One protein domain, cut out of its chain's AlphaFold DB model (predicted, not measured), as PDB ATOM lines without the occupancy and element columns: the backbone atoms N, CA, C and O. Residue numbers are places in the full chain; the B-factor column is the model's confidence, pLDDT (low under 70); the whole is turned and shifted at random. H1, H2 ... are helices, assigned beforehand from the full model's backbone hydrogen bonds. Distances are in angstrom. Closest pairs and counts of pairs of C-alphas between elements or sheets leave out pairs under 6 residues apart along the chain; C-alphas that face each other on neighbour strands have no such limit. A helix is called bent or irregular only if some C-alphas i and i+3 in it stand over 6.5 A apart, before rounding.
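AT A GLANCE: This is residues 109 to 156 of the 188 residues of the protein "SAGA-associated factor 11 homolog" of Diaphorina citri (UniProt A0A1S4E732). A thin rod has helix H2 at one end, whose residues 144 to 154 stick out with 155 and 156; a link separates it from H1, and in the other half residues 109 to 123 make a loop that folds back beside H1, with Lys 109 at the far end of the rod. The printed part has 48 residues with two named helices, H1 then H2, and no named strand: all helix, extended, radius of gyration of the C-alphas 15.8 A, spans 53 by 16 by 10 A.

IN THESE COORDINATES: Find C-alpha 141 at (-53.989, -11.537, -15.950); from there H2, residues 141 to 154, runs 20.3 A to C-alpha 154 at (-60.712, 7.203, -20.132). H1, residues 124 to 133, begins at C-alpha 124 (-28.670, -20.332, -23.130) and runs 15.1 A; it is irregular, with C-alphas 125 and 128 7.2 A apart.

HOW THE PARTS SIT: H2 is apart from H1, with no C-alpha within 8 A. Look at residues 111 to 112, which pair antiparallel with 122 to 123. In H2 every O i to N i+4 pair is within hydrogen-bond range; in H1 3 of 6 are, and 5 of 7 O i to N i+3 pairs.

THE WHOLE: C-alphas 109 and 156, the farthest apart, are 53.5 A apart. The printed part has no cut, and the seven-residue link is short. Residues 135 to 156 have pLDDT under 70.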
ATOM      1  N   LYS A 109     -20.610 -22.085 -24.642       77.62
ATOM      2  CA  LYS A 109     -21.887 -21.383 -24.493       77.62
ATOM      3  C   LYS A 109     -22.852 -21.865 -25.568       77.62
ATOM      4  O   LYS A 109     -22.615 -21.645 -26.754       77.62
ATOM      5  N   ILE A 110     -23.943 -22.493 -25.144       85.12
ATOM      6  CA  ILE A 110     -25.024 -22.889 -26.041       85.12
ATOM      7  C   ILE A 110     -25.713 -21.604 -26.499       85.12
ATOM      8  O   ILE A 110     -26.306 -20.891 -25.691       85.12
ATOM      9  N   LEU A 111     -25.600 -21.284 -27.787       89.31
ATOM     10  CA  LEU A 111     -26.283 -20.138 -28.371       89.31
ATOM     11  C   LEU A 111     -27.680 -20.552 -28.818       89.31
ATOM     12  O   LEU A 111     -27.848 -21.469 -29.616       89.31
ATOM     13  N   VAL A 112     -28.683 -19.847 -28.318       89.38
ATOM     14  CA  VAL A 112     -30.093 -20.146 -28.550       89.38
ATOM     15  C   VAL A 112     -30.779 -19.006 -29.295       89.38
ATOM     16  O   VAL A 112     -30.413 -17.828 -29.188       89.38
ATOM     17  N   LYS A 113     -31.792 -19.362 -30.086       91.62
ATOM     18  CA  LYS A 113     -32.668 -18.420 -30.786       91.62
ATOM     19  C   LYS A 113     -33.913 -18.181 -29.945       91.62
ATOM     20  O   LYS A 113     -34.573 -19.128 -29.529       91.62
ATOM     21  N   CYS A 114     -34.250 -16.917 -29.703       87.44
ATOM     22  CA  CYS A 114     -35.456 -16.588 -28.955       87.44
ATOM     23  C   CYS A 114     -36.711 -16.955 -29.772       87.44
ATOM     24  O   CYS A 114     -36.831 -16.501 -30.912       87.44
ATOM     25  N   PRO A 115     -37.681 -17.704 -29.217       86.75
ATOM     26  CA  PRO A 115     -38.906 -18.056 -29.934       86.75
ATOM     27  C   PRO A 115     -39.863 -16.870 -30.132       86.75
ATOM     28  O   PRO A 115     -40.751 -16.957 -30.969       86.75
ATOM     29  N   ILE A 116     -39.692 -15.765 -29.392       83.75
ATOM     30  CA  ILE A 116     -40.611 -14.613 -29.418       83.75
ATOM     31  C   ILE A 116     -40.137 -13.518 -30.381       83.75
ATOM     32  O   ILE A 116     -40.924 -13.007 -31.168       83.75
ATOM     33  N   CYS A 117     -38.861 -13.120 -30.319       87.62
ATOM     34  CA  CYS A 117     -38.317 -12.075 -31.201       87.62
ATOM     35  C   CYS A 117     -37.433 -12.613 -32.327       87.62
ATOM     36  O   CYS A 117     -36.889 -11.819 -33.092       87.62
ATOM     37  N   HIS A 118     -37.237 -13.934 -32.389       87.50
ATOM     38  CA  HIS A 118     -36.450 -14.645 -33.399       87.50
ATOM     39  C   HIS A 118     -34.987 -14.205 -33.546       87.50
ATOM     40  O   HIS A 118     -34.283 -14.729 -34.408       87.50
ATOM     41  N   LYS A 119     -34.495 -13.310 -32.681       87.81
ATOM     42  CA  LYS A 119     -33.075 -12.975 -32.602       87.81
ATOM     43  C   LYS A 119     -32.296 -14.189 -32.092       87.81
ATOM     44  O   LYS A 119     -32.712 -14.864 -31.147       87.81
ATOM     45  N   SER A 120     -31.193 -14.482 -32.766       87.19
ATOM     46  CA  SER A 120     -30.245 -15.543 -32.430       87.19
ATOM     47  C   SER A 120     -29.057 -14.990 -31.641       87.19
ATOM     48  O   SER A 120     -28.876 -13.776 -31.538       87.19
ATOM     49  N   GLY A 121     -28.243 -15.889 -31.082       84.00
ATOM     50  CA  GLY A 121     -27.004 -15.521 -30.392       84.00
ATOM     51  C   GLY A 121     -27.182 -15.176 -28.914       84.00
ATOM     52  O   GLY A 121     -26.289 -14.575 -28.320       84.00
ATOM     53  N   TYR A 122     -28.308 -15.550 -28.304       85.25
ATOM     54  CA  TYR A 122     -28.449 -15.469 -26.853       85.25
ATOM     55  C   TYR A 122     -27.703 -16.623 -26.198       85.25
ATOM     56  O   TYR A 122     -27.794 -17.756 -26.653       85.25
ATOM     57  N   ASP A 123     -26.993 -16.342 -25.111       88.56
ATOM     58  CA  ASP A 123     -26.450 -17.381 -24.241       88.56
ATOM     59  C   ASP A 123     -27.617 -18.138 -23.586       88.56
ATOM     60  O   ASP A 123     -28.500 -17.509 -22.996       88.56
ATOM     61  N   GLY A 124     -27.631 -19.468 -23.693       84.81
ATOM     62  CA  GLY A 124     -28.670 -20.332 -23.130       84.81
ATOM     63  C   GLY A 124     -28.893 -20.090 -21.639       84.81
ATOM     64  O   GLY A 124     -30.036 -20.053 -21.189       84.81
ATOM     65  N   THR A 125     -27.828 -19.779 -20.893       84.50
ATOM     66  CA  THR A 125     -27.907 -19.447 -19.457       84.50
ATOM     67  C   THR A 125     -28.660 -18.143 -19.173       84.50
ATOM     68  O   THR A 125     -29.197 -17.954 -18.084       84.50
ATOM     69  N   LYS A 126     -28.727 -17.231 -20.151       84.94
ATOM     70  CA  LYS A 126     -29.374 -15.912 -20.046       84.94
ATOM     71  C   LYS A 126     -30.712 -15.848 -20.777       84.94
ATOM     72  O   LYS A 126     -31.348 -14.789 -20.783       84.94
ATOM     73  N   LEU A 127     -31.149 -16.950 -21.391       87.12
ATOM     74  CA  LEU A 127     -32.402 -16.993 -22.137       87.12
ATOM     75  C   LEU A 127     -33.603 -16.705 -21.227       87.12
ATOM     76  O   LEU A 127     -34.500 -15.984 -21.651       87.12
ATOM     77  N   SER A 128     -33.601 -17.178 -19.978       84.81
ATOM     78  CA  SER A 128     -34.658 -16.889 -18.995       84.81
ATOM     79  C   SER A 128     -34.860 -15.382 -18.806       84.81
ATOM     80  O   SER A 128     -35.940 -14.865 -19.080       84.81
ATOM     81  N   ASN A 129     -33.794 -14.650 -18.472       85.12
ATOM     82  CA  ASN A 129     -33.816 -13.192 -18.301       85.12
ATOM     83  C   ASN A 129     -34.283 -12.463 -19.570       85.12
ATOM     84  O   ASN A 129     -34.997 -11.461 -19.505       85.12
ATOM     85  N   HIS A 130     -33.898 -12.969 -20.744       86.69
ATOM     86  CA  HIS A 130     -34.373 -12.434 -22.014       86.69
ATOM     87  C   HIS A 130     -35.878 -12.681 -22.221       86.69
ATOM     88  O   HIS A 130     -36.595 -11.755 -22.605       86.69
ATOM     89  N   LEU A 131     -36.374 -13.888 -21.937       86.06
ATOM     90  CA  LEU A 131     -37.792 -14.247 -22.037       86.06
ATOM     91  C   LEU A 131     -38.665 -13.406 -21.102       86.06
ATOM     92  O   LEU A 131     -39.737 -12.964 -21.507       86.06
ATOM     93  N   GLU A 132     -38.177 -13.088 -19.904       83.25
ATOM     94  CA  GLU A 132     -38.881 -12.212 -18.964       83.25
ATOM     95  C   GLU A 132     -39.097 -10.785 -19.485       83.25
ATOM     96  O   GLU A 132     -40.080 -10.140 -19.116       83.25
ATOM     97  N   SER A 133     -38.199 -10.291 -20.344       79.69
ATOM     98  CA  SER A 133     -38.310  -8.957 -20.949       79.69
ATOM     99  C   SER A 133     -39.365  -8.880 -22.056       79.69
ATOM    100  O   SER A 133     -39.829  -7.788 -22.403       79.69
ATOM    101  N   HIS A 134     -39.786 -10.026 -22.602       79.62
ATOM    102  CA  HIS A 134     -40.858 -10.058 -23.584       79.62
ATOM    103  C   HIS A 134     -42.191  -9.806 -22.894       79.62
ATOM    104  O   HIS A 134     -42.645 -10.587 -22.058       79.62
ATOM    105  N   LYS A 135     -42.867  -8.733 -23.321       59.25
ATOM    106  CA  LYS A 135     -44.172  -8.268 -22.812       59.25
ATOM    107  C   LYS A 135     -45.282  -9.334 -22.804       59.25
ATOM    108  O   LYS A 135     -46.336  -9.110 -22.217       59.25
ATOM    109  N   ASN A 136     -45.065 -10.478 -23.450       57.84
ATOM    110  CA  ASN A 136     -46.058 -11.531 -23.616       57.84
ATOM    111  C   ASN A 136     -45.803 -12.776 -22.752       57.84
ATOM    112  O   ASN A 136     -46.720 -13.577 -22.619       57.84
ATOM    113  N   PHE A 137     -44.621 -12.928 -22.138       59.22
ATOM    114  CA  PHE A 137     -44.309 -14.105 -21.315       59.22
ATOM    115  C   PHE A 137     -44.786 -13.945 -19.862       59.22
ATOM    116  O   PHE A 137     -45.256 -14.895 -19.247       59.22
ATOM    117  N   LYS A 138     -44.777 -12.710 -19.334       55.59
ATOM    118  CA  LYS A 138     -45.370 -12.347 -18.031       55.59
ATOM    119  C   LYS A 138     -46.724 -11.646 -18.180       55.59
ATOM    120  O   LYS A 138     -46.996 -10.670 -17.481       55.59
ATOM    121  N   ARG A 139     -47.601 -12.116 -19.074       57.12
ATOM    122  CA  ARG A 139     -49.015 -11.701 -19.035       57.12
ATOM    123  C   ARG A 139     -49.711 -12.420 -17.882       57.12
ATOM    124  O   ARG A 139     -50.578 -13.261 -18.086       57.12
ATOM    125  N   SER A 140     -49.333 -12.073 -16.654       54.50
ATOM    126  CA  SER A 140     -50.238 -12.238 -15.530       54.50
ATOM    127  C   SER A 140     -51.507 -11.460 -15.878       54.50
ATOM    128  O   SER A 140     -51.458 -10.303 -16.305       54.50
ATOM    129  N   SER A 141     -52.655 -12.114 -15.742       57.72
ATOM    130  CA  SER A 141     -53.989 -11.537 -15.950       57.72
ATOM    131  C   SER A 141     -54.156 -10.150 -15.309       57.72
ATOM    132  O   SER A 141     -54.909  -9.327 -15.822       57.72
ATOM    133  N   SER A 142     -53.395  -9.846 -14.252       58.50
ATOM    134  CA  SER A 142     -53.361  -8.562 -13.549       58.50
ATOM    135  C   SER A 142     -52.832  -7.374 -14.366       58.50
ATOM    136  O   SER A 142     -53.361  -6.272 -14.215       58.50
ATOM    137  N   LEU A 143     -51.834  -7.548 -15.242       58.31
ATOM    138  CA  LEU A 143     -51.330  -6.452 -16.089       58.31
ATOM    139  C   LEU A 143     -52.301  -6.138 -17.231       58.31
ATOM    140  O   LEU A 143     -52.595  -4.971 -17.481       58.31
ATOM    141  N   VAL A 144     -52.873  -7.178 -17.844       59.62
ATOM    142  CA  VAL A 144     -53.924  -7.039 -18.864       59.62
ATOM    143  C   VAL A 144     -55.196  -6.439 -18.254       59.62
ATOM    144  O   VAL A 144     -55.824  -5.576 -18.862       59.62
ATOM    145  N   ALA A 145     -55.557  -6.828 -17.025       61.00
ATOM    146  CA  ALA A 145     -56.659  -6.214 -16.286       61.00
ATOM    147  C   ALA A 145     -56.379  -4.738 -15.971       61.00
ATOM    148  O   ALA A 145     -57.265  -3.909 -16.148       61.00
ATOM    149  N   ARG A 146     -55.148  -4.374 -15.583       60.22
ATOM    150  CA  ARG A 146     -54.760  -2.971 -15.363       60.22
ATOM    151  C   ARG A 146     -54.878  -2.117 -16.623       60.22
ATOM    152  O   ARG A 146     -55.382  -1.004 -16.528       60.22
ATOM    153  N   GLU A 147     -54.447  -2.617 -17.778       61.19
ATOM    154  CA  GLU A 147     -54.605  -1.899 -19.052       61.19
ATOM    155  C   GLU A 147     -56.080  -1.770 -19.455       61.19
ATOM    156  O   GLU A 147     -56.493  -0.695 -19.886       61.19
ATOM    157  N   ARG A 148     -56.902  -2.806 -19.237       63.16
ATOM    158  CA  ARG A 148     -58.358  -2.739 -19.471       63.16
ATOM    159  C   ARG A 148     -59.056  -1.743 -18.542       63.16
ATOM    160  O   ARG A 148     -59.863  -0.956 -19.021       63.16
ATOM    161  N   ILE A 149     -58.717  -1.736 -17.250       60.81
ATOM    162  CA  ILE A 149     -59.269  -0.799 -16.257       60.81
ATOM    163  C   ILE A 149     -58.829   0.639 -16.566       60.81
ATOM    164  O   ILE A 149     -59.623   1.571 -16.474       60.81
ATOM    165  N   ALA A 150     -57.574   0.841 -16.977       61.72
ATOM    166  CA  ALA A 150     -57.093   2.156 -17.395       61.72
ATOM    167  C   ALA A 150     -57.794   2.638 -18.675       61.72
ATOM    168  O   ALA A 150     -58.188   3.798 -18.748       61.72
ATOM    169  N   ALA A 151     -58.014   1.754 -19.654       58.34
ATOM    170  CA  ALA A 151     -58.746   2.079 -20.876       58.34
ATOM    171  C   ALA A 151     -60.240   2.355 -20.619       58.34
ATOM    172  O   ALA A 151     -60.822   3.214 -21.279       58.34
ATOM    173  N   SER A 152     -60.865   1.689 -19.638       58.12
ATOM    174  CA  SER A 152     -62.250   1.975 -19.245       58.12
ATOM    175  C   SER A 152     -62.396   3.278 -18.455       58.12
ATOM    176  O   SER A 152     -63.446   3.904 -18.527       58.12
ATOM    177  N   GLN A 153     -61.357   3.729 -17.739       56.41
ATOM    178  CA  GLN A 153     -61.380   5.012 -17.020       56.41
ATOM    179  C   GLN A 153     -61.241   6.245 -17.923       56.41
ATOM    180  O   GLN A 153     -61.592   7.339 -17.493       56.41
ATOM    181  N   VAL A 154     -60.765   6.090 -19.164       54.62
ATOM    182  CA  VAL A 154     -60.712   7.203 -20.132       54.62
ATOM    183  C   VAL A 154     -62.106   7.530 -20.679       54.62
ATOM    184  O   VAL A 154     -62.390   8.687 -20.939       54.62
ATOM    185  N   LYS A 155     -63.018   6.551 -20.775       52.66
ATOM    186  CA  LYS A 155     -64.373   6.770 -21.319       52.66
ATOM    187  C   LYS A 155     -65.353   7.486 -20.377       52.66
ATOM    188  O   LYS A 155     -66.432   7.845 -20.822       52.66
ATOM    189  N   TYR A 156     -65.004   7.677 -19.106       47.41
ATOM    190  CA  TYR A 156     -65.880   8.292 -18.095       47.41
ATOM    191  C   TYR A 156     -65.376   9.659 -17.600       47.41
ATOM    192  O   TYR A 156     -65.802  10.122 -16.547       47.41
TER     193      TYR A 156